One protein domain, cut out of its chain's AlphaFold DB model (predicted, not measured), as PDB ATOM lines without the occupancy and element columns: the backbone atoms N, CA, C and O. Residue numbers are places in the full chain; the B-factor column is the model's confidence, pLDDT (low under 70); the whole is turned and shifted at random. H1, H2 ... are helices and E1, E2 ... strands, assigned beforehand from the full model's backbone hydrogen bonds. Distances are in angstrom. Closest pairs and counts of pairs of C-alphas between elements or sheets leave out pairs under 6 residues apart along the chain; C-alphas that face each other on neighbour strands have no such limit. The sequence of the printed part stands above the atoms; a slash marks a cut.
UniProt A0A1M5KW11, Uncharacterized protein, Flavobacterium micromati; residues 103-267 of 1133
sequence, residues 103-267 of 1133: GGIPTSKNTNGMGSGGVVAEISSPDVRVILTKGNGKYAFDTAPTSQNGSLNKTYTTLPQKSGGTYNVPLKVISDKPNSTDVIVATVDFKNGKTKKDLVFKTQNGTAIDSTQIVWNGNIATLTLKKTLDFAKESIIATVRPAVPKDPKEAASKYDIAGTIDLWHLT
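What this domain is: This is residues 103 to 267 of the 1133 residues of an uncharacterized protein of Flavobacterium micromati (UniProt A0A1M5KW11). Two strongly twisted four-stranded sheets lie face to face as a sandwich, one of them curled like part of a barrel, and edge strand E1 of the flatter sheet comes in against the bend of E10 in the curled one. The small hairpin E2 and E3 and the short helix H1 lie off to one side, and residues 146 to 151 and 246 to 251 stick out from the body. The printed part has 165 residues, with one named helix and ten named strands in the order E1, H1, E2 to E10; the class is mostly strand, though named elements hold only 67 residues. One sheet, E1 E5 E8 E7, is antiparallel, and the other, E4 E10 E9 E6, is mixed. The whole is compact, with a radius of gyration of the C-alphas of 15.9 A and spans of 50 by 38 by 32 A.

Where its parts are: After residues 103 to 127, which hold no named element, E1 is residues 128 to 133, beginning at C-alpha 128 (-11.348, -13.075, 20.951). H1 is 152 to 155, E2 158 to 160, E3 166 to 168 and E4 171 to 175. E5, residues 181 to 190, is 28.0 A long. E6 is 199 to 203, E7 214 to 217 and E8 220 to 226, 19.5 A long. E9, residues 232 to 240, is 25.7 A long, and E10, residues 256 to 266, is 29.2 A long, ending at C-alpha 266 (14.040, -11.297, 38.217).

How they stand to each other: The facing parts of the two sheets are 9.0 A centre to centre. E1 and E5 are antiparallel, with N 131 and O 187 2.9 A apart; E5 and E8 are antiparallel, with N 186 and O 221 at 2.8 A. E7 and E8 form a hairpin, with N 217 and O 220 at 2.8 A. In the other sheet E4 and E10 are parallel, with N 172 and O 262 at 2.8 A. E9 and E10 form a hairpin, with N 236 and O 261 at 2.8 A, and E9 and E6 are antiparallel, with N 200 and O 239 at 2.8 A. E10 bends by 61 degrees at residue 259, and the closest C-alphas of E1 and E10, those of Val 130 and Gly 259, are 4.8 A apart. E2 and E3 form a hairpin, with N 159 and O 167 at 2.8 A; E3 runs on into E4 at 22 degrees. H1 is on neither four-stranded sheet and is too short for an O i to N i+4 pair.

The domain as a whole: The C-alphas farthest apart, those of Gly 150 and Lys 249, are 53.6 A apart. The printed part has no cut. The links E1 to H1 and E9 to E10 are long. Mean pLDDT of the printed part is 87.9; residues 116 to 118, 178 and 244 to 252 are under 70.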
ATOM      1  N   GLY A 103       1.879 -22.506  15.589       85.00
ATOM      2  CA  GLY A 103       2.118 -21.243  14.889       85.00
ATOM      3  C   GLY A 103       3.522 -20.666  15.065       85.00
ATOM      4  O   GLY A 103       3.814 -19.636  14.464       85.00
ATOM      5  N   GLY A 104       4.407 -21.316  15.822       89.50
ATOM      6  CA  GLY A 104       5.801 -20.902  15.885       89.50
ATOM      7  C   GLY A 104       6.067 -19.731  16.838       89.50
ATOM      8  O   GLY A 104       5.155 -19.215  17.500       89.50
ATOM      9  N   ILE A 105       7.316 -19.254  16.806       90.00
ATOM     10  CA  ILE A 105       7.713 -17.945  17.340       90.00
ATOM     11  C   ILE A 105       6.896 -16.868  16.604       90.00
ATOM     12  O   ILE A 105       6.910 -16.848  15.365       90.00
ATOM     13  N   PRO A 106       6.137 -16.012  17.308       87.94
ATOM     14  CA  PRO A 106       5.306 -15.001  16.672       87.94
ATOM     15  C   PRO A 106       6.165 -13.944  15.962       87.94
ATOM     16  O   PRO A 106       7.053 -13.325  16.533       87.94
ATOM     17  N   THR A 107       5.885 -13.731  14.680       89.56
ATOM     18  CA  THR A 107       6.539 -12.742  13.817       89.56
ATOM     19  C   THR A 107       5.489 -12.059  12.949       89.56
ATOM     20  O   THR A 107       4.418 -12.615  12.705       89.56
ATOM     21  N   SER A 108       5.814 -10.904  12.363       88.06
ATOM     22  CA  SER A 108       4.924 -10.233  11.399       88.06
ATOM     23  C   SER A 108       4.593 -11.086  10.160       88.06
ATOM     24  O   SER A 108       3.641 -10.793   9.429       88.06
ATOM     25  N   LYS A 109       5.341 -12.175   9.915       88.19
ATOM     26  CA  LYS A 109       5.073 -13.139   8.838       88.19
ATOM     27  C   LYS A 109       3.969 -14.140   9.181       88.19
ATOM     28  O   LYS A 109       3.225 -14.498   8.277       88.19
ATOM     29  N   ASN A 110       3.849 -14.584  10.433       89.25
ATOM     30  CA  ASN A 110       2.909 -15.646  10.830       89.25
ATOM     31  C   ASN A 110       1.799 -15.183  11.793       89.25
ATOM     32  O   ASN A 110       0.841 -15.924  11.994       89.25
ATOM     33  N   THR A 111       1.907 -13.981  12.367       92.62
ATOM     34  CA  THR A 111       0.982 -13.450  13.378       92.62
ATOM     35  C   THR A 111       0.684 -11.971  13.096       92.62
ATOM     36  O   THR A 111       1.600 -11.151  12.999       92.62
ATOM     37  N   ASN A 112      -0.590 -11.618  12.930       93.31
ATOM     38  CA  ASN A 112      -1.069 -10.244  12.784       93.31
ATOM     39  C   ASN A 112      -0.919  -9.477  14.101       93.31
ATOM     40  O   ASN A 112      -1.112 -10.038  15.177       93.31
ATOM     41  N   GLY A 113      -0.639  -8.176  14.026       88.62
ATOM     42  CA  GLY A 113      -0.415  -7.329  15.203       88.62
ATOM     43  C   GLY A 113       1.010  -7.387  15.766       88.62
ATOM     44  O   GLY A 113       1.325  -6.649  16.692       88.62
ATOM     45  N   MET A 114       1.901  -8.203  15.190       87.81
ATOM     46  CA  MET A 114       3.339  -8.160  15.484       87.81
ATOM     47  C   MET A 114       4.036  -7.058  14.673       87.81
ATOM     48  O   MET A 114       3.870  -6.982  13.452       87.81
ATOM     49  N   GLY A 115       4.860  -6.245  15.335       76.38
ATOM     50  CA  GLY A 115       5.699  -5.215  14.720       76.38
ATOM     51  C   GLY A 115       7.040  -5.739  14.183       76.38
ATOM     52  O   GLY A 115       7.352  -6.934  14.234       76.38
ATOM     53  N   SER A 116       7.867  -4.829  13.655       58.91
ATOM     54  CA  SER A 116       9.274  -5.117  13.340       58.91
ATOM     55  C   SER A 116      10.058  -5.386  14.630       58.91
ATOM     56  O   SER A 116       9.922  -4.630  15.585       58.91
ATOM     57  N   GLY A 117      10.873  -6.446  14.661       55.16
ATOM     58  CA  GLY A 117      11.668  -6.814  15.846       55.16
ATOM     59  C   GLY A 117      11.013  -7.827  16.793       55.16
ATOM     60  O   GLY A 117      11.566  -8.100  17.847       55.16
ATOM     61  N   GLY A 118       9.863  -8.412  16.434       67.94
ATOM     62  CA  GLY A 118       9.253  -9.484  17.237       67.94
ATOM     63  C   GLY A 118       8.535  -8.998  18.499       67.94
ATOM     64  O   GLY A 118       8.316  -9.788  19.411       67.94
ATOM     65  N   VAL A 119       8.154  -7.719  18.546       77.38
ATOM     66  CA  VAL A 119       7.343  -7.115  19.617       77.38
ATOM     67  C   VAL A 119       5.875  -7.000  19.200       77.38
ATOM     68  O   VAL A 119       5.568  -6.871  18.010       77.38
ATOM     69  N   VAL A 120       4.958  -7.039  20.167       85.44
ATOM     70  CA  VAL A 120       3.525  -6.823  19.915       85.44
ATOM     71  C   VAL A 120       3.284  -5.337  19.640       85.44
ATOM     72  O   VAL A 120       3.653  -4.490  20.446       85.44
ATOM     73  N   ALA A 121       2.664  -5.021  18.506       91.44
ATOM     74  CA  ALA A 121       2.351  -3.657  18.082       91.44
ATOM     75  C   ALA A 121       0.846  -3.340  18.127       91.44
ATOM     76  O   ALA A 121       0.473  -2.176  18.228       91.44
ATOM     77  N   GLU A 122      -0.021  -4.353  18.059       95.06
ATOM     78  CA  GLU A 122      -1.478  -4.194  18.059       95.06
ATOM     79  C   GLU A 122      -2.164  -5.459  18.598       95.06
ATOM     80  O   GLU A 122      -1.735  -6.581  18.314       95.06
ATOM     81  N   ILE A 123      -3.275  -5.290  19.324       96.44
ATOM     82  CA  ILE A 123      -4.221  -6.384  19.588       96.44
ATOM     83  C   ILE A 123      -5.107  -6.555  18.350       96.44
ATOM     84  O   ILE A 123      -6.050  -5.792  18.120       96.44
ATOM     85  N   SER A 124      -4.756  -7.535  17.523       95.75
ATOM     86  CA  SER A 124      -5.283  -7.694  16.166       95.75
ATOM     87  C   SER A 124      -6.547  -8.549  16.066       95.75
ATOM     88  O   SER A 124      -7.214  -8.505  15.030       95.75
ATOM     89  N   SER A 125      -6.905  -9.315  17.103       94.75
ATOM     90  CA  SER A 125      -8.074 -10.198  17.055       94.75
ATOM     91  C   SER A 125      -9.385  -9.421  17.225       94.75
ATOM     92  O   SER A 125      -9.572  -8.764  18.250       94.75
ATOM     93  N   PRO A 126     -10.332  -9.519  16.271       89.44
ATOM     94  CA  PRO A 126     -11.687  -9.000  16.451       89.44
ATOM     95  C   PRO A 126     -12.613  -9.989  17.185       89.44
ATOM     96  O   PRO A 126     -13.658  -9.590  17.701       89.44
ATOM     97  N   ASP A 127     -12.239 -11.272  17.225       91.12
ATOM     98  CA  ASP A 127     -13.122 -12.376  17.617       91.12
ATOM     99  C   ASP A 127     -12.874 -12.886  19.037       91.12
ATOM    100  O   ASP A 127     -13.752 -13.508  19.630       91.12
ATOM    101  N   VAL A 128     -11.680 -12.666  19.586       94.88
ATOM    102  CA  VAL A 128     -11.348 -13.075  20.951       94.88
ATOM    103  C   VAL A 128     -10.641 -11.933  21.654       94.88
ATOM    104  O   VAL A 128      -9.689 -11.365  21.124       94.88
ATOM    105  N   ARG A 129     -11.074 -11.633  22.877       95.50
ATOM    106  CA  ARG A 129     -10.411 -10.666  23.751       95.50
ATOM    107  C   ARG A 129      -9.962 -11.356  25.025       95.50
ATOM    108  O   ARG A 129     -10.754 -12.033  25.675       95.50
ATOM    109  N   VAL A 130      -8.704 -11.159  25.396       97.38
ATOM    110  CA  VAL A 130      -8.112 -11.710  26.616       97.38
ATOM    111  C   VAL A 130      -7.653 -10.566  27.510       97.38
ATOM    112  O   VAL A 130      -6.866  -9.727  27.086       97.38
ATOM    113  N   ILE A 131      -8.125 -10.546  28.757       95.44
ATOM    114  CA  ILE A 131      -7.639  -9.636  29.803       95.44
ATOM    115  C   ILE A 131      -6.841 -10.449  30.815       95.44
ATOM    116  O   ILE A 131      -7.363 -11.406  31.390       95.44
ATOM    117  N   LEU A 132      -5.589 -10.055  31.042       96.69
ATOM    118  CA  LEU A 132      -4.670 -10.723  31.961       96.69
ATOM    119  C   LEU A 132      -4.610  -9.955  33.286       96.69
ATOM    120  O   LEU A 132      -4.480  -8.733  33.297       96.69
ATOM    121  N   THR A 133      -4.727 -10.672  34.401       95.88
ATOM    122  CA  THR A 133      -4.768 -10.126  35.767       95.88
ATOM    123  C   THR A 133      -3.905 -10.959  36.717       95.88
ATOM    124  O   THR A 133      -3.569 -12.105  36.411       95.88
ATOM    125  N   LYS A 134      -3.554 -10.404  37.885       93.69
ATOM    126  CA  LYS A 134      -2.647 -11.030  38.867       93.69
ATOM    127  C   LYS A 134      -3.078 -12.428  39.330       93.69
ATOM    128  O   LYS A 134      -2.226 -13.280  39.554       93.69
ATOM    129  N   GLY A 135      -4.377 -12.662  39.520       90.94
ATOM    130  CA  GLY A 135      -4.856 -13.848  40.239       90.94
ATOM    131  C   GLY A 135      -4.375 -13.885  41.698       90.94
ATOM    132  O   GLY A 135      -4.108 -12.847  42.300       90.94
ATOM    133  N   ASN A 136      -4.241 -15.087  42.263       89.81
ATOM    134  CA  ASN A 136      -3.715 -15.329  43.615       89.81
ATOM    135  C   ASN A 136      -2.187 -15.536  43.642       89.81
ATOM    136  O   ASN A 136      -1.665 -16.138  44.581       89.81
ATOM    137  N   GLY A 137      -1.482 -15.067  42.609       88.38
ATOM    138  CA  GLY A 137      -0.035 -15.200  42.508       88.38
ATOM    139  C   GLY A 137       0.723 -14.341  43.522       88.38
ATOM    140  O   GLY A 137       0.261 -13.261  43.908       88.38
ATOM    141  N   LYS A 138       1.901 -14.810  43.945       89.62
ATOM    142  CA  LYS A 138       2.705 -14.156  44.992       89.62
ATOM    143  C   LYS A 138       3.430 -12.910  44.486       89.62
ATOM    144  O   LYS A 138       3.461 -11.901  45.190       89.62
ATOM    145  N   TYR A 139       4.021 -12.967  43.297       94.88
ATOM    146  CA  TYR A 139       4.883 -11.895  42.806       94.88
ATOM    147  C   TYR A 139       4.103 -10.668  42.342       94.88
ATOM    148  O   TYR A 139       2.893 -10.725  42.077       94.88
ATOM    149  N   ALA A 140       4.815  -9.548  42.244       94.69
ATOM    150  CA  ALA A 140       4.255  -8.255  41.901       94.69
ATOM    151  C   ALA A 140       3.586  -8.280  40.519       94.69
ATOM    152  O   ALA A 140       3.987  -9.015  39.615       94.69
ATOM    153  N   PHE A 141       2.512  -7.509  40.394       95.75
ATOM    154  CA  PHE A 141       1.752  -7.315  39.166       95.75
ATOM    155  C   PHE A 141       1.375  -5.845  39.121       95.75
ATOM    156  O   PHE A 141       0.862  -5.334  40.117       95.75
ATOM    157  N   ASP A 142       1.634  -5.201  37.997       94.81
ATOM    158  CA  ASP A 142       1.537  -3.756  37.856       94.81
ATOM    159  C   ASP A 142       0.771  -3.384  36.588       94.81
ATOM    160  O   ASP A 142       0.807  -4.080  35.567       94.81
ATOM    161  N   THR A 143       0.032  -2.287  36.672       91.88
ATOM    162  CA  THR A 143      -0.821  -1.764  35.609       91.88
ATOM    163  C   THR A 143      -0.742  -0.256  35.598       91.88
ATOM    164  O   THR A 143      -0.681   0.367  36.653       91.88
ATOM    165  N   ALA A 144      -0.843   0.328  34.403       86.25
ATOM    166  CA  ALA A 144      -0.846   1.774  34.244       86.25
ATOM    167  C   ALA A 144      -1.843   2.446  35.214       86.25
ATOM    168  O   ALA A 144      -3.000   2.007  35.280       86.25
ATOM    169  N   PRO A 145      -1.438   3.517  35.927       82.12
ATOM    170  CA  PRO A 145      -2.329   4.239  36.826       82.12
ATOM    171  C   PRO A 145      -3.599   4.700  36.105       82.12
ATOM    172  O   PRO A 145      -3.551   5.151  34.959       82.12
ATOM    173  N   THR A 146      -4.745   4.617  36.783       73.31
ATOM    174  CA  THR A 146      -6.056   4.962  36.203       73.31
ATOM    175  C   THR A 146      -6.225   6.457  35.934       73.31
ATOM    176  O   THR A 146      -7.008   6.843  35.070       73.31
ATOM    177  N   SER A 147      -5.488   7.302  36.655       73.56
ATOM    178  CA  SER A 147      -5.467   8.757  36.488       73.56
ATOM    179  C   SER A 147      -4.124   9.199  35.910       73.56
ATOM    180  O   SER A 147      -3.093   8.585  36.192       73.56
ATOM    181  N   GLN A 148      -4.124  10.266  35.105       70.69
ATOM    182  CA  GLN A 148      -2.871  10.889  34.676       70.69
ATOM    183  C   GLN A 148      -2.144  11.455  35.894       70.69
ATOM    184  O   GLN A 148      -2.708  12.260  36.631       70.69
ATOM    185  N   ASN A 149      -0.894  11.043  36.086       74.69
ATOM    186  CA  ASN A 149      -0.061  11.501  37.186       74.69
ATOM    187  C   ASN A 149       1.355  11.811  36.680       74.69
ATOM    188  O   ASN A 149       2.267  10.990  36.762       74.69
ATOM    189  N   GLY A 150       1.516  12.991  36.078       79.31
ATOM    190  CA  GLY A 150       2.782  13.415  35.478       79.31
ATOM    191  C   GLY A 150       3.197  12.562  34.271       79.31
ATOM    192  O   GLY A 150       2.380  12.213  33.414       79.31
ATOM    193  N   SER A 151       4.488  12.237  34.174       81.81
ATOM    194  CA  SER A 151       5.042  11.341  33.150       81.81
ATOM    195  C   SER A 151       5.001   9.858  33.537       81.81
ATOM    196  O   SER A 151       5.344   9.031  32.693       81.81
ATOM    197  N   LEU A 152       4.525   9.493  34.737       77.94
ATOM    198  CA  LEU A 152       4.515   8.104  35.218       77.94
ATOM    199  C   LEU A 152       3.726   7.179  34.281       77.94
ATOM    200  O   LEU A 152       4.215   6.115  33.907       77.94
ATOM    201  N   ASN A 153       2.546   7.601  33.814       80.62
ATOM    202  CA  ASN A 153       1.734   6.809  32.879       80.62
ATOM    203  C   ASN A 153       2.452   6.546  31.543       80.62
ATOM    204  O   ASN A 153       2.162   5.545  30.895       80.62
ATOM    205  N   LYS A 154       3.400   7.405  31.134       81.88
ATOM    206  CA  LYS A 154       4.163   7.243  29.881       81.88
ATOM    207  C   LYS A 154       5.189   6.109  29.954       81.88
ATOM    208  O   LYS A 154       5.704   5.710  28.917       81.88
ATOM    209  N   THR A 155       5.486   5.604  31.154       82.06
ATOM    210  CA  THR A 155       6.374   4.444  31.349       82.06
ATOM    211  C   THR A 155       5.688   3.117  31.006       82.06
ATOM    212  O   THR A 155       6.362   2.113  30.804       82.06
ATOM    213  N   TYR A 156       4.354   3.102  30.892       84.25
ATOM    214  CA  TYR A 156       3.578   1.903  30.590       84.25
ATOM    215  C   TYR A 156       3.290   1.796  29.096       84.25
ATOM    216  O   TYR A 156       2.928   2.771  28.436       84.25
ATOM    217  N   THR A 157       3.401   0.581  28.559       87.56
ATOM    218  CA  THR A 157       3.073   0.320  27.156       87.56
ATOM    219  C   THR A 157       1.565   0.239  26.952       87.56
ATOM    220  O   THR A 157       0.855  -0.520  27.617       87.56
ATOM    221  N   THR A 158       1.080   0.995  25.972       86.81
ATOM    222  CA  THR A 158      -0.299   0.930  25.495       86.81
ATOM    223  C   THR A 158      -0.330   0.556  24.023       86.81
ATOM    224  O   THR A 158       0.403   1.139  23.227       86.81
ATOM    225  N   LEU A 159      -1.202  -0.378  23.656       88.88
ATOM    226  CA  LEU A 159      -1.338  -0.878  22.292       88.88
ATOM    227  C   LEU A 159      -2.700  -0.492  21.705       88.88
ATOM    228  O   LEU A 159      -3.704  -0.557  22.419       88.88
ATOM    229  N   PRO A 160      -2.787  -0.134  20.416       93.75
ATOM    230  CA  PRO A 160      -4.072  -0.032  19.740       93.75
ATOM    231  C   PRO A 160      -4.766  -1.403  19.671       93.75
ATOM    232  O   PRO A 160      -4.121  -2.451  19.583       93.75
ATOM    233  N   GLN A 161      -6.098  -1.389  19.709       91.94
ATOM    234  CA  GLN A 161      -6.937  -2.557  19.438       91.94
ATOM    235  C   GLN A 161      -7.594  -2.396  18.068       91.94
ATOM    236  O   GLN A 161      -8.187  -1.354  17.785       91.94
ATOM    237  N   LYS A 162      -7.574  -3.447  17.242       87.88
ATOM    238  CA  LYS A 162      -8.216  -3.436  15.917       87.88
ATOM    239  C   LYS A 162      -9.728  -3.189  15.989       87.88
ATOM    240  O   LYS A 162     -10.308  -2.604  15.080       87.88
ATOM    241  N   SER A 163     -10.367  -3.591  17.089       79.25
ATOM    242  CA  SER A 163     -11.776  -3.302  17.388       79.25
ATOM    243  C   SER A 163     -12.044  -1.855  17.834       79.25
ATOM    244  O   SER A 163     -13.180  -1.529  18.167       79.25
ATOM    245  N   GLY A 164     -11.015  -1.003  17.883       84.44
ATOM    246  CA  GLY A 164     -11.060   0.341  18.450       84.44
ATOM    247  C   GLY A 164     -10.692   0.375  19.938       84.44
ATOM    248  O   GLY A 164     -10.966  -0.560  20.694       84.44
ATOM    249  N   GLY A 165     -10.073   1.482  20.358       88.25
ATOM    250  CA  GLY A 165      -9.627   1.720  21.733       88.25
ATOM    251  C   GLY A 165      -8.193   1.262  22.020       88.25
ATOM    252  O   GLY A 165      -7.455   0.844  21.128       88.25
ATOM    253  N   THR A 166      -7.816   1.338  23.296       89.50
ATOM    254  CA  THR A 166      -6.443   1.117  23.771       89.50
ATOM    255  C   THR A 166      -6.387  -0.062  24.736       89.50
ATOM    256  O   THR A 166      -7.244  -0.199  25.608       89.50
ATOM    257  N   TYR A 167      -5.387  -0.922  24.574       91.12
ATOM    258  CA  TYR A 167      -5.056  -2.018  25.473       91.12
ATOM    259  C   TYR A 167      -3.841  -1.624  26.315       91.12
ATOM    260  O   TYR A 167      -2.750  -1.424  25.782       91.12
ATOM    261  N   ASN A 168      -4.018  -1.516  27.629       91.19
ATOM    262  CA  ASN A 168      -2.913  -1.273  28.553       91.19
ATOM    263  C   ASN A 168      -2.232  -2.606  28.848       91.19
ATOM    264  O   ASN A 168      -2.889  -3.517  29.349       91.19
ATOM    265  N   VAL A 169      -0.946  -2.726  28.521       94.19
ATOM    266  CA  VAL A 169      -0.188  -3.960  28.745       94.19
ATOM    267  C   VAL A 169       0.162  -4.053  30.233       94.19
ATOM    268  O   VAL A 169       0.891  -3.189  30.724       94.19
ATOM    269  N   PRO A 170      -0.363  -5.047  30.979       95.56
ATOM    270  CA  PRO A 170       0.057  -5.268  32.355       95.56
ATOM    271  C   PRO A 170       1.495  -5.792  32.403       95.56
ATOM    272  O   PRO A 170       2.009  -6.321  31.414       95.56
ATOM    273  N   LEU A 171       2.115  -5.693  33.576       95.62
ATOM    274  CA  LEU A 171       3.428  -6.263  33.856       95.62
ATOM    275  C   LEU A 171       3.346  -7.222  35.045       95.62
ATOM    276  O   LEU A 171       2.601  -6.991  35.998       95.62
ATOM    277  N   LYS A 172       4.109  -8.310  34.999       95.69
ATOM    278  CA  LYS A 172       4.165  -9.343  36.037       95.69
ATOM    279  C   LYS A 172       5.615  -9.680  36.349       95.69
ATOM    280  O   LYS A 172       6.427  -9.776  35.440       95.69
ATOM    281  N   VAL A 173       5.921  -9.919  37.619       94.19
ATOM    282  CA  VAL A 173       7.215 -10.456  38.059       94.19
ATOM    283  C   VAL A 173       7.140 -11.969  38.235       94.19
ATOM    284  O   VAL A 173       6.121 -12.505  38.671       94.19
ATOM    285  N   ILE A 174       8.248 -12.649  37.963       92.75
ATOM    286  CA  ILE A 174       8.556 -13.974  38.487       92.75
ATOM    287  C   ILE A 174      10.012 -14.007  38.965       92.75
ATOM    288  O   ILE A 174      10.892 -13.431  38.332       92.75
ATOM    289  N   SER A 175      10.273 -14.658  40.097       90.88
ATOM    290  CA  SER A 175      11.619 -14.789  40.669       90.88
ATOM    291  C   SER A 175      11.890 -16.224  41.120       90.88
ATOM    292  O   SER A 175      10.987 -17.055  41.112       90.88
ATOM    293  N   ASP A 176      13.129 -16.544  41.502       81.75
ATOM    294  CA  ASP A 176      13.503 -17.883  41.986       81.75
ATOM    295  C   ASP A 176      13.023 -18.142  43.411       81.75
ATOM    296  O   ASP A 176      12.918 -19.295  43.840       81.75
ATOM    297  N   LYS A 177      12.766 -17.067  44.167       72.19
ATOM    298  CA  LYS A 177      12.351 -17.147  45.563       72.19
ATOM    299  C   LYS A 177      11.207 -16.200  45.910       72.19
ATOM    300  O   LYS A 177      11.255 -15.029  45.546       72.19
ATOM    301  N   PRO A 178      10.220 -16.706  46.674       61.16
ATOM    302  CA  PRO A 178      10.235 -18.024  47.325       61.16
ATOM    303  C   PRO A 178       9.836 -19.194  46.419       61.16
ATOM    304  O   PRO A 178      10.117 -20.330  46.782       61.16
ATOM    305  N   ASN A 179       9.235 -18.931  45.254       79.69
ATOM    306  CA  ASN A 179       8.777 -19.965  44.325       79.69
ATOM    307  C   ASN A 179       9.286 -19.668  42.911       79.69
ATOM    308  O   ASN A 179       9.012 -18.592  42.402       79.69
ATOM    309  N   SER A 180       9.895 -20.623  42.211       81.88
ATOM    310  CA  SER A 180      10.282 -20.459  40.794       81.88
ATOM    311  C   SER A 180       9.102 -20.508  39.807       81.88
ATOM    312  O   SER A 180       9.289 -20.501  38.588       81.88
ATOM    313  N   THR A 181       7.873 -20.572  40.325       90.94
ATOM    314  CA  THR A 181       6.623 -20.564  39.563       90.94
ATOM    315  C   THR A 181       5.630 -19.601  40.196       90.94
ATOM    316  O   THR A 181       5.668 -19.367  41.406       90.94
ATOM    317  N   ASP A 182       4.738 -19.045  39.381       94.56
ATOM    318  CA  ASP A 182       3.638 -18.201  39.845       94.56
ATOM    319  C   ASP A 182       2.455 -18.279  38.880       94.56
ATOM    320  O   ASP A 182       2.530 -18.960  37.857       94.56
ATOM    321  N   VAL A 183       1.353 -17.604  39.191       94.62
ATOM    322  CA  VAL A 183       0.152 -17.637  38.352       94.62
ATOM    323  C   VAL A 183      -0.292 -16.262  37.878       94.62
ATOM    324  O   VAL A 183      -0.046 -15.244  38.527       94.62
ATOM    325  N   ILE A 184      -0.991 -16.269  36.746       96.44
ATOM    326  CA  ILE A 184      -1.822 -15.166  36.258       96.44
ATOM    327  C   ILE A 184      -3.183 -15.707  35.813       96.44
ATOM    328  O   ILE A 184      -3.339 -16.898  35.537       96.44
ATOM    329  N   VAL A 185      -4.177 -14.829  35.729       97.50
ATOM    330  CA  VAL A 185      -5.536 -15.175  35.301       97.50
ATOM    331  C   VAL A 185      -5.872 -14.460  34.000       97.50
ATOM    332  O   VAL A 185      -5.839 -13.232  33.936       97.50
ATOM    333  N   ALA A 186      -6.236 -15.231  32.980       97.69
ATOM    334  CA  ALA A 186      -6.742 -14.767  31.699       97.69
ATOM    335  C   ALA A 186      -8.273 -14.892  31.665       97.69
ATOM    336  O   ALA A 186      -8.819 -15.995  31.665       97.69
ATOM    337  N   THR A 187      -8.971 -13.759  31.614       97.69
ATOM    338  CA  THR A 187     -10.421 -13.713  31.367       97.69
ATOM    339  C   THR A 187     -10.658 -13.555  29.874       97.69
ATOM    340  O   THR A 187     -10.148 -12.604  29.277       97.69
ATOM    341  N   VAL A 188     -11.405 -14.483  29.273       97.75
ATOM    342  CA  VAL A 188     -11.549 -14.570  27.816       97.75
ATOM    343  C   VAL A 188     -12.986 -14.305  27.373       97.75
ATOM    344  O   VAL A 188     -13.923 -14.933  27.854       97.75
ATOM    345  N   ASP A 189     -13.157 -13.399  26.419       95.88
ATOM    346  CA  ASP A 189     -14.416 -13.174  25.709       95.88
ATOM    347  C   ASP A 189     -14.300 -13.762  24.299       95.88
ATOM    348  O   ASP A 189     -13.431 -13.351  23.527       95.88
ATOM    349  N   PHE A 190     -15.142 -14.748  23.984       94.81
ATOM    350  CA  PHE A 190     -15.156 -15.442  22.698       94.81
ATOM    351  C   PHE A 190     -16.359 -14.995  21.866       94.81
ATOM    352  O   PHE A 190     -17.500 -15.060  22.323       94.81
ATOM    353  N   LYS A 191     -16.114 -14.620  20.610       92.44
ATOM    354  CA  LYS A 191     -17.133 -14.213  19.637       92.44
ATOM    355  C   LYS A 191     -17.023 -15.043  18.362       92.44
ATOM    356  O   LYS A 191     -16.076 -15.804  18.169       92.44
ATOM    357  N   ASN A 192     -18.027 -14.910  17.496       88.88
ATOM    358  CA  ASN A 192     -18.026 -15.459  16.135       88.88
ATOM    359  C   ASN A 192     -17.681 -16.963  16.058       88.88
ATOM    360  O   ASN A 192     -17.012 -17.419  15.136       88.88
ATOM    361  N   GLY A 193     -18.139 -17.743  17.046       87.75
ATOM    362  CA  GLY A 193     -17.954 -19.196  17.094       87.75
ATOM    363  C   GLY A 193     -16.563 -19.674  17.529       87.75
ATOM    364  O   GLY A 193     -16.327 -20.881  17.520       87.75
ATOM    365  N   LYS A 194     -15.650 -18.775  17.928       91.56
ATOM    366  CA  LYS A 194     -14.355 -19.150  18.518       91.56
ATOM    367  C   LYS A 194     -14.544 -19.800  19.887       91.56
ATOM    368  O   LYS A 194     -15.473 -19.490  20.628       91.56
ATOM    369  N   THR A 195     -13.639 -20.705  20.233       93.62
ATOM    370  CA  THR A 195     -13.659 -21.456  21.491       93.62
ATOM    371  C   THR A 195     -12.261 -21.536  22.101       93.62
ATOM    372  O   THR A 195     -11.265 -21.137  21.500       93.62
ATOM    373  N   LYS A 196     -12.151 -22.144  23.287       93.25
ATOM    374  CA  LYS A 196     -10.868 -22.395  23.966       93.25
ATOM    375  C   LYS A 196      -9.846 -23.146  23.104       93.25
ATOM    376  O   LYS A 196      -8.654 -22.949  23.290       93.25
ATOM    377  N   LYS A 197     -10.294 -23.997  22.169       90.75
ATOM    378  CA  LYS A 197      -9.411 -24.773  21.274       90.75
ATOM    379  C   LYS A 197      -8.683 -23.894  20.255       90.75
ATOM    380  O   LYS A 197      -7.638 -24.286  19.738       90.75
ATOM    381  N   ASP A 198      -9.239 -22.720  19.976       92.88
ATOM    382  CA  ASP A 198      -8.683 -21.755  19.036       92.88
ATOM    383  C   ASP A 198      -7.635 -20.850  19.692       92.88
ATOM    384  O   ASP A 198      -6.879 -20.192  18.981       92.88
ATOM    385  N   LEU A 199      -7.565 -20.819  21.026       95.31
ATOM    386  CA  LEU A 199      -6.658 -19.960  21.780       95.31
ATOM    387  C   LEU A 199      -5.353 -20.692  22.118       95.31
ATOM    388  O   LEU A 199      -5.361 -21.833  22.576       95.31
ATOM    389  N   VAL A 200      -4.224 -20.019  21.910       96.19
ATOM    390  CA  VAL A 200      -2.877 -20.518  22.210       96.19
ATOM    391  C   VAL A 200      -2.122 -19.454  22.998       96.19
ATOM    392  O   VAL A 200      -1.926 -18.345  22.499       96.19
ATOM    393  N   PHE A 201      -1.670 -19.799  24.202       97.00
ATOM    394  CA  PHE A 201      -0.798 -18.953  25.016       97.00
ATOM    395  C   PHE A 201       0.662 -19.349  24.803       97.00
ATOM    396  O   PHE A 201       1.002 -20.535  24.852       97.00
ATOM    397  N   LYS A 202       1.522 -18.364  24.551       94.81
ATOM    398  CA  LYS A 202       2.953 -18.589  24.327       94.81
ATOM    399  C   LYS A 202       3.798 -17.389  24.724       94.81
ATOM    400  O   LYS A 202       3.291 -16.272  24.751       94.81
ATOM    401  N   THR A 203       5.074 -17.610  25.009       92.88
ATOM    402  CA  THR A 203       6.048 -16.526  25.206       92.88
ATOM    403  C   THR A 203       6.371 -15.836  23.874       92.88
ATOM    404  O   THR A 203       6.068 -16.348  22.789       92.88
ATOM    405  N   GLN A 204       7.040 -14.686  23.937       89.25
ATOM    406  CA  GLN A 204       7.588 -13.978  22.780       89.25
ATOM    407  C   GLN A 204       8.568 -14.857  21.986       89.25
ATOM    408  O   GLN A 204       8.614 -14.779  20.760       89.25
ATOM    409  N   ASN A 205       9.271 -15.760  22.674       89.00
ATOM    410  CA  ASN A 205      10.171 -16.761  22.094       89.00
ATOM    411  C   ASN A 205       9.437 -18.032  21.609       89.00
ATOM    412  O   ASN A 205      10.062 -19.033  21.255       89.00
ATOM    413  N   GLY A 206       8.101 -18.012  21.579       90.25
ATOM    414  CA  GLY A 206       7.263 -19.084  21.048       90.25
ATOM    415  C   GLY A 206       7.084 -20.296  21.962       90.25
ATOM    416  O   GLY A 206       6.427 -21.244  21.536       90.25
ATOM    417  N   THR A 207       7.610 -20.286  23.189       93.06
ATOM    418  CA  THR A 207       7.441 -21.383  24.153       93.06
ATOM    419  C   THR A 207       5.979 -21.502  24.563       93.06
ATOM    420  O   THR A 207       5.359 -20.515  24.957       93.06
ATOM    421  N   ALA A 208       5.410 -22.701  24.458       94.56
ATOM    422  CA  ALA A 208       4.018 -22.961  24.793       94.56
ATOM    423  C   ALA A 208       3.770 -22.873  26.301       94.56
ATOM    424  O   ALA A 208       4.493 -23.471  27.093       94.56
ATOM    425  N   ILE A 209       2.682 -22.201  26.679       94.50
ATOM    426  CA  ILE A 209       2.013 -22.436  27.958       94.50
ATOM    427  C   ILE A 209       0.887 -23.418  27.640       94.50
ATOM    428  O   ILE A 209      -0.151 -23.032  27.100       94.50
ATOM    429  N   ASP A 210       1.141 -24.706  27.855       88.38
ATOM    430  CA  ASP A 210       0.255 -25.775  27.392       88.38
ATOM    431  C   ASP A 210      -0.832 -26.157  28.415       88.38
ATOM    432  O   ASP A 210      -0.972 -25.560  29.482       88.38
ATOM    433  N   SER A 211      -1.635 -27.174  28.089       85.81
ATOM    434  CA  SER A 211      -2.741 -27.632  28.936       85.81
ATOM    435  C   SER A 211      -2.321 -28.135  30.319       85.81
ATOM    436  O   SER A 211      -3.167 -28.198  31.204       85.81
ATOM    437  N   THR A 212      -1.054 -28.501  30.529       88.50
ATOM    438  CA  THR A 212      -0.543 -28.876  31.859       88.50
ATOM    439  C   THR A 212      -0.326 -27.658  32.758       88.50
ATOM    440  O   THR A 212      -0.315 -27.788  33.979       88.50
ATOM    441  N   GLN A 213      -0.199 -26.471  32.159       92.56
ATOM    442  CA  GLN A 213      -0.009 -25.189  32.840       92.56
ATOM    443  C   GLN A 213      -1.279 -24.332  32.860       92.56
ATOM    444  O   GLN A 213      -1.255 -23.240  33.423       92.56
ATOM    445  N   ILE A 214      -2.372 -24.789  32.242       95.38
ATOM    446  CA  ILE A 214      -3.619 -24.030  32.143       95.38
ATOM    447  C   ILE A 214      -4.755 -24.787  32.820       95.38
ATOM    448  O   ILE A 214      -5.171 -25.852  32.366       95.38
ATOM    449  N   VAL A 215      -5.341 -24.169  33.844       96.19
ATOM    450  CA  VAL A 215      -6.569 -24.651  34.483       96.19
ATOM    451  C   VAL A 215      -7.732 -23.754  34.074       96.19
ATOM    452  O   VAL A 215      -7.717 -22.552  34.328       96.19
ATOM    453  N   TRP A 216      -8.752 -24.331  33.438       95.56
ATOM    454  CA  TRP A 216      -9.939 -23.598  32.994       95.56
ATOM    455  C   TRP A 216     -11.100 -23.729  33.980       95.56
ATOM    456  O   TRP A 216     -11.502 -24.840  34.321       95.56
ATOM    457  N   ASN A 217     -11.731 -22.605  34.311       94.69
ATOM    458  CA  ASN A 217     -13.043 -22.540  34.947       94.69
ATOM    459  C   ASN A 217     -13.950 -21.606  34.132       94.69
ATOM    460  O   ASN A 217     -13.755 -20.391  34.108       94.69
ATOM    461  N   GLY A 218     -14.913 -22.169  33.395       93.44
ATOM    462  CA  GLY A 218     -15.702 -21.389  32.436       93.44
ATOM    463  C   GLY A 218     -14.791 -20.684  31.424       93.44
ATOM    464  O   GLY A 218     -13.926 -21.329  30.833       93.44
ATOM    465  N   ASN A 219     -14.952 -19.376  31.245       94.94
ATOM    466  CA  ASN A 219     -14.127 -18.554  30.349       94.94
ATOM    467  C   ASN A 219     -12.884 -17.942  31.026       94.94
ATOM    468  O   ASN A 219     -12.250 -17.042  30.475       94.94
ATOM    469  N   ILE A 220     -12.535 -18.424  32.217       96.19
ATOM    470  CA  ILE A 220     -11.377 -17.979  32.983       96.19
ATOM    471  C   ILE A 220     -10.315 -19.078  32.925       96.19
ATOM    472  O   ILE A 220     -10.594 -20.233  33.250       96.19
ATOM    473  N   ALA A 221      -9.105 -18.724  32.503       96.31
ATOM    474  CA  ALA A 221      -7.937 -19.593  32.517       96.31
ATOM    475  C   ALA A 221      -6.935 -19.098  33.564       96.31
ATOM    476  O   ALA A 221      -6.511 -17.947  33.520       96.31
ATOM    477  N   THR A 222      -6.522 -19.970  34.478       97.38
ATOM    478  CA  THR A 222      -5.368 -19.735  35.352       97.38
ATOM    479  C   THR A 222      -4.139 -20.340  34.691       97.38
ATOM    480  O   THR A 222      -4.121 -21.539  34.420       97.38
ATOM    481  N   LEU A 223      -3.136 -19.507  34.407       96.62
ATOM    482  CA  LEU A 223      -1.892 -19.894  33.747       96.62
ATOM    483  C   LEU A 223      -0.778 -19.965  34.791       96.62
ATOM    484  O   LEU A 223      -0.521 -18.973  35.471       96.62
ATOM    485  N   THR A 224      -0.092 -21.100  34.879       95.12
ATOM    486  CA  THR A 224       1.131 -21.254  35.671       95.12
ATOM    487  C   THR A 224       2.349 -20.857  34.842       95.12
ATOM    488  O   THR A 224       2.696 -21.513  33.857       95.12
ATOM    489  N   LEU A 225       3.012 -19.787  35.268       92.88
ATOM    490  CA  LEU A 225       4.258 -19.264  34.719       92.88
ATOM    491  C   LEU A 225       5.455 -19.870  35.457       92.88
ATOM    492  O   LEU A 225       5.362 -20.212  36.639       92.88
ATOM    493  N   LYS A 226       6.590 -19.983  34.769       89.19
ATOM    494  CA  LYS A 226       7.853 -20.490  35.321       89.19
ATOM    495  C   LYS A 226       8.951 -19.467  35.066       89.19
ATOM    496  O   LYS A 226       8.975 -18.886  33.982       89.19
ATOM    497  N   LYS A 227       9.852 -19.270  36.027       88.62
ATOM    498  CA  LYS A 227      11.083 -18.521  35.770       88.62
ATOM    499  C   LYS A 227      11.997 -19.379  34.904       88.62
ATOM    500  O   LYS A 227      12.294 -20.519  35.260       88.62
ATOM    501  N   THR A 228      12.410 -18.835  33.770       84.75
ATOM    502  CA  THR A 228      13.286 -19.516  32.803       84.75
ATOM    503  C   THR A 228      14.493 -18.678  32.409       84.75
ATOM    504  O   THR A 228      15.446 -19.240  31.885       84.75
ATOM    505  N   LEU A 229      14.452 -17.371  32.659       85.25
ATOM    506  CA  LEU A 229      15.460 -16.388  32.268       85.25
ATOM    507  C   LEU A 229      16.105 -15.744  33.513       85.25
ATOM    508  O   LEU A 229      15.578 -15.876  34.628       85.25
ATOM    509  N   ASP A 230      17.238 -15.074  33.325       77.81
ATOM    510  CA  ASP A 230      17.987 -14.333  34.337       77.81
ATOM    511  C   ASP A 230      18.016 -12.835  33.997       77.81
ATOM    512  O   ASP A 230      18.632 -12.400  33.031       77.81
ATOM    513  N   PHE A 231      17.284 -12.048  34.790       78.62
ATOM    514  CA  PHE A 231      17.050 -10.618  34.575       78.62
ATOM    515  C   PHE A 231      16.665 -10.252  33.129       78.62
ATOM    516  O   PHE A 231      17.357  -9.493  32.455       78.62
ATOM    517  N   ALA A 232      15.516 -10.756  32.675       81.44
ATOM    518  CA  ALA A 232      14.998 -10.489  31.334       81.44
ATOM    519  C   ALA A 232      13.506 -10.137  31.334       81.44
ATOM    520  O   ALA A 232      12.737 -10.616  32.175       81.44
ATOM    521  N   LYS A 233      13.076  -9.345  30.349       85.50
ATOM    522  CA  LYS A 233      11.663  -9.075  30.065       85.50
ATOM    523  C   LYS A 233      11.232  -9.782  28.784       85.50
ATOM    524  O   LYS A 233      11.781  -9.529  27.717       85.50
ATOM    525  N   GLU A 234      10.186 -10.597  28.868       88.44
ATOM    526  CA  GLU A 234       9.545 -11.209  27.699       88.44
ATOM    527  C   GLU A 234       8.025 -11.045  27.751       88.44
ATOM    528  O   GLU A 234       7.427 -11.037  28.825       88.44
ATOM    529  N   SER A 235       7.363 -10.941  26.600       91.94
ATOM    530  CA  SER A 235       5.895 -10.893  26.572       91.94
ATOM    531  C   SER A 235       5.280 -12.298  26.566       91.94
ATOM    532  O   SER A 235       5.725 -13.181  25.832       91.94
ATOM    533  N   ILE A 236       4.194 -12.502  27.311       95.12
ATOM    534  CA  ILE A 236       3.276 -13.633  27.126       95.12
ATOM    535  C   ILE A 236       2.132 -13.177  26.225       95.12
ATOM    536  O   ILE A 236       1.417 -12.227  26.538       95.12
ATOM    537  N   ILE A 237       1.939 -13.887  25.119       96.75
ATOM    538  CA  ILE A 237       1.038 -13.520  24.031       96.75
ATOM    539  C   ILE A 237      -0.070 -14.570  23.925       96.75
ATOM    540  O   ILE A 237       0.182 -15.766  23.750       96.75
ATOM    541  N   ALA A 238      -1.319 -14.113  23.997       97.62
ATOM    542  CA  ALA A 238      -2.490 -14.921  23.696       97.62
ATOM    543  C   ALA A 238      -2.823 -14.780  22.206       97.62
ATOM    544  O   ALA A 238      -3.212 -13.705  21.745       97.62
ATOM    545  N   THR A 239      -2.665 -15.861  21.447       96.62
ATOM    546  CA  THR A 239      -2.898 -15.887  19.997       96.62
ATOM    547  C   THR A 239      -4.110 -16.729  19.623       96.62
ATOM    548  O   THR A 239      -4.385 -17.751  20.248       96.62
ATOM    549  N   VAL A 240      -4.829 -16.314  18.585       95.56
ATOM    550  CA  VAL A 240      -6.018 -16.988  18.061       95.56
ATOM    551  C   VAL A 240      -5.664 -17.658  16.750       95.56
ATOM    552  O   VAL A 240      -5.123 -17.023  15.842       95.56
ATOM    553  N   ARG A 241      -5.981 -18.948  16.644       92.06
ATOM    554  CA  ARG A 241      -5.790 -19.718  15.421       92.06
ATOM    555  C   ARG A 241      -6.621 -19.120  14.280       92.06
ATOM    556  O   ARG A 241      -7.805 -18.799  14.486       92.06
ATOM    557  N   PRO A 242      -6.044 -19.031  13.069       86.31
ATOM    558  CA  PRO A 242      -6.818 -18.703  11.882       86.31
ATOM    559  C   PRO A 242      -7.916 -19.747  11.659       86.31
ATOM    560  O   PRO A 242      -7.822 -20.884  12.127       86.31
ATOM    561  N   ALA A 243      -8.954 -19.378  10.912       75.31
ATOM    562  CA  ALA A 243      -9.852 -20.386  10.362       75.31
ATOM    563  C   ALA A 243      -9.049 -21.350   9.469       75.31
ATOM    564  O   ALA A 243      -8.134 -20.927   8.761       75.31
ATOM    565  N   VAL A 244      -9.380 -22.642   9.516       68.12
ATOM    566  CA  VAL A 244      -8.766 -23.629   8.620       68.12
ATOM    567  C   VAL A 244      -9.122 -23.235   7.180       68.12
ATOM    568  O   VAL A 244     -10.315 -23.069   6.902       68.12
ATOM    569  N   PRO A 245      -8.135 -23.049   6.281       62.19
ATOM    570  CA  PRO A 245      -8.412 -22.749   4.882       62.19
ATOM    571  C   PRO A 245      -9.320 -23.824   4.288       62.19
ATOM    572  O   PRO A 245      -9.121 -25.016   4.531       62.19
ATOM    573  N   LYS A 246     -10.337 -23.410   3.528       60.88
ATOM    574  CA  LYS A 246     -11.256 -24.358   2.877       60.88
ATOM    575  C   LYS A 246     -10.574 -25.106   1.725       60.88
ATOM    576  O   LYS A 246     -11.002 -26.210   1.400       60.88
ATOM    577  N   ASP A 247      -9.517 -24.526   1.155       61.72
ATOM    578  CA  ASP A 247      -8.650 -25.138   0.148       61.72
ATOM    579  C   ASP A 247      -7.211 -25.267   0.701       61.72
ATOM    580  O   ASP A 247      -6.610 -24.258   1.078       61.72
ATOM    581  N   PRO A 248      -6.618 -26.475   0.744       58.94
ATOM    582  CA  PRO A 248      -5.236 -26.686   1.188       58.94
ATOM    583  C   PRO A 248      -4.161 -26.008   0.312       58.94
ATOM    584  O   PRO A 248      -2.990 -26.016   0.692       58.94
ATOM    585  N   LYS A 249      -4.521 -25.435  -0.845       55.75
ATOM    586  CA  LYS A 249      -3.625 -24.634  -1.700       55.75
ATOM    587  C   LYS A 249      -3.571 -23.151  -1.322       55.75
ATOM    588  O   LYS A 249      -2.695 -22.441  -1.819       55.75
ATOM    589  N   GLU A 250      -4.480 -22.666  -0.478       56.00
ATOM    590  CA  GLU A 250      -4.435 -21.290   0.022       56.00
ATOM    591  C   GLU A 250      -3.303 -21.124   1.043       56.00
ATOM    592  O   GLU A 250      -3.047 -21.997   1.876       56.00
ATOM    593  N   ALA A 251      -2.607 -19.985   0.989       56.72
ATOM    594  CA  ALA A 251      -1.566 -19.674   1.961       56.72
ATOM    595  C   ALA A 251      -2.149 -19.703   3.382       56.72
ATOM    596  O   ALA A 251      -3.205 -19.121   3.639       56.72
ATOM    597  N   ALA A 252      -1.447 -20.363   4.309       62.94
ATOM    598  CA  ALA A 252      -1.871 -20.438   5.701       62.94
ATOM    599  C   ALA A 252      -2.125 -19.024   6.248       62.94
ATOM    600  O   ALA A 252      -1.235 -18.170   6.250       62.94
ATOM    601  N   SER A 253      -3.359 -18.780   6.691       77.56
ATOM    602  CA  SER A 253      -3.734 -17.515   7.317       77.56
ATOM    603  C   SER A 253      -2.924 -17.296   8.598       77.56
ATOM    604  O   SER A 253      -2.513 -18.245   9.267       77.56
ATOM    605  N   LYS A 254      -2.656 -16.034   8.933       90.06
ATOM    606  CA  LYS A 254      -1.875 -15.673  10.121       90.06
ATOM    607  C   LYS A 254      -2.713 -15.823  11.393       90.06
ATOM    608  O   LYS A 254      -3.933 -15.702  11.350       90.06
ATOM    609  N   TYR A 255      -2.045 -16.059  12.517       94.19
ATOM    610  CA  TYR A 255      -2.665 -15.967  13.842       94.19
ATOM    611  C   TYR A 255      -3.001 -14.505  14.159       94.19
ATOM    612  O   TYR A 255      -2.292 -13.614  13.703       94.19
ATOM    613  N   ASP A 256      -4.015 -14.257  14.982       95.44
ATOM    614  CA  ASP A 256      -4.282 -12.926  15.549       95.44
ATOM    615  C   ASP A 256      -3.886 -12.875  17.031       95.44
ATOM    616  O   ASP A 256      -3.792 -13.910  17.687       95.44
ATOM    617  N   ILE A 257      -3.669 -11.681  17.580       97.38
ATOM    618  CA  ILE A 257      -3.330 -11.448  18.990       97.38
ATOM    619  C   ILE A 257      -4.588 -10.988  19.721       97.38
ATOM    620  O   ILE A 257      -5.195  -9.989  19.342       97.38
ATOM    621  N   ALA A 258      -4.972 -11.713  20.770       97.00
ATOM    622  CA  ALA A 258      -6.158 -11.436  21.584       97.00
ATOM    623  C   ALA A 258      -5.842 -10.730  22.914       97.00
ATOM    624  O   ALA A 258      -6.746 -10.192  23.552       97.00
ATOM    625  N   GLY A 259      -4.580 -10.740  23.344       96.88
ATOM    626  CA  GLY A 259      -4.114 -10.098  24.570       96.88
ATOM    627  C   GLY A 259      -2.634 -10.375  24.811       96.88
ATOM    628  O   GLY A 259      -2.077 -11.331  24.265       96.88
ATOM    629  N   THR A 260      -1.994  -9.533  25.617       97.50
ATOM    630  CA  THR A 260      -0.575  -9.669  25.972       97.50
ATOM    631  C   THR A 260      -0.300  -9.134  27.378       97.50
ATOM    632  O   THR A 260      -1.072  -8.317  27.890       97.50
ATOM    633  N   ILE A 261       0.781  -9.605  27.996       96.50
ATOM    634  CA  ILE A 261       1.339  -9.150  29.281       96.50
ATOM    635  C   ILE A 261       2.865  -9.226  29.200       96.50
ATOM    636  O   ILE A 261       3.380 -10.159  28.589       96.50
ATOM    637  N   ASP A 262       3.575  -8.294  29.826       94.31
ATOM    638  CA  ASP A 262       5.032  -8.379  29.966       94.31
ATOM    639  C   ASP A 262       5.402  -9.113  31.263       94.31
ATOM    640  O   ASP A 262       4.894  -8.803  32.340       94.31
ATOM    641  N   LEU A 263       6.290 -10.100  31.161       92.88
ATOM    642  CA  LEU A 263       6.803 -10.904  32.260       92.88
ATOM    643  C   LEU A 263       8.279 -10.572  32.498       92.88
ATOM    644  O   LEU A 263       9.127 -10.807  31.639       92.88
ATOM    645  N   TRP A 264       8.578 -10.053  33.684       91.31
ATOM    646  CA  TRP A 264       9.929  -9.851  34.189       91.31
ATOM    647  C   TRP A 264      10.405 -11.092  34.936       91.31
ATOM    648  O   TRP A 264       9.830 -11.465  35.959       91.31
ATOM    649  N   HIS A 265      11.484 -11.696  34.456       90.25
ATOM    650  CA  HIS A 265      12.220 -12.741  35.157       90.25
ATOM    651  C   HIS A 265      13.307 -12.076  35.995       90.25
ATOM    652  O   HIS A 265      14.299 -11.619  35.448       90.25
ATOM    653  N   LEU A 266      13.119 -11.989  37.310       87.06
ATOM    654  CA  LEU A 266      14.040 -11.297  38.217       87.06
ATOM    655  C   LEU A 266      14.832 -12.299  39.057       87.06
ATOM    656  O   LEU A 266      14.253 -13.158  39.726       87.06
ATOM    657  N   THR A 267      16.152 -12.172  39.076       83.81
ATOM    658  CA  THR A 267      17.037 -12.944  39.959       83.81
ATOM    659  C   THR A 267      16.767 -12.577  41.411       83.81
ATOM    660  O   THR A 267      16.655 -11.400  41.741       83.81
TER     661      THR A 267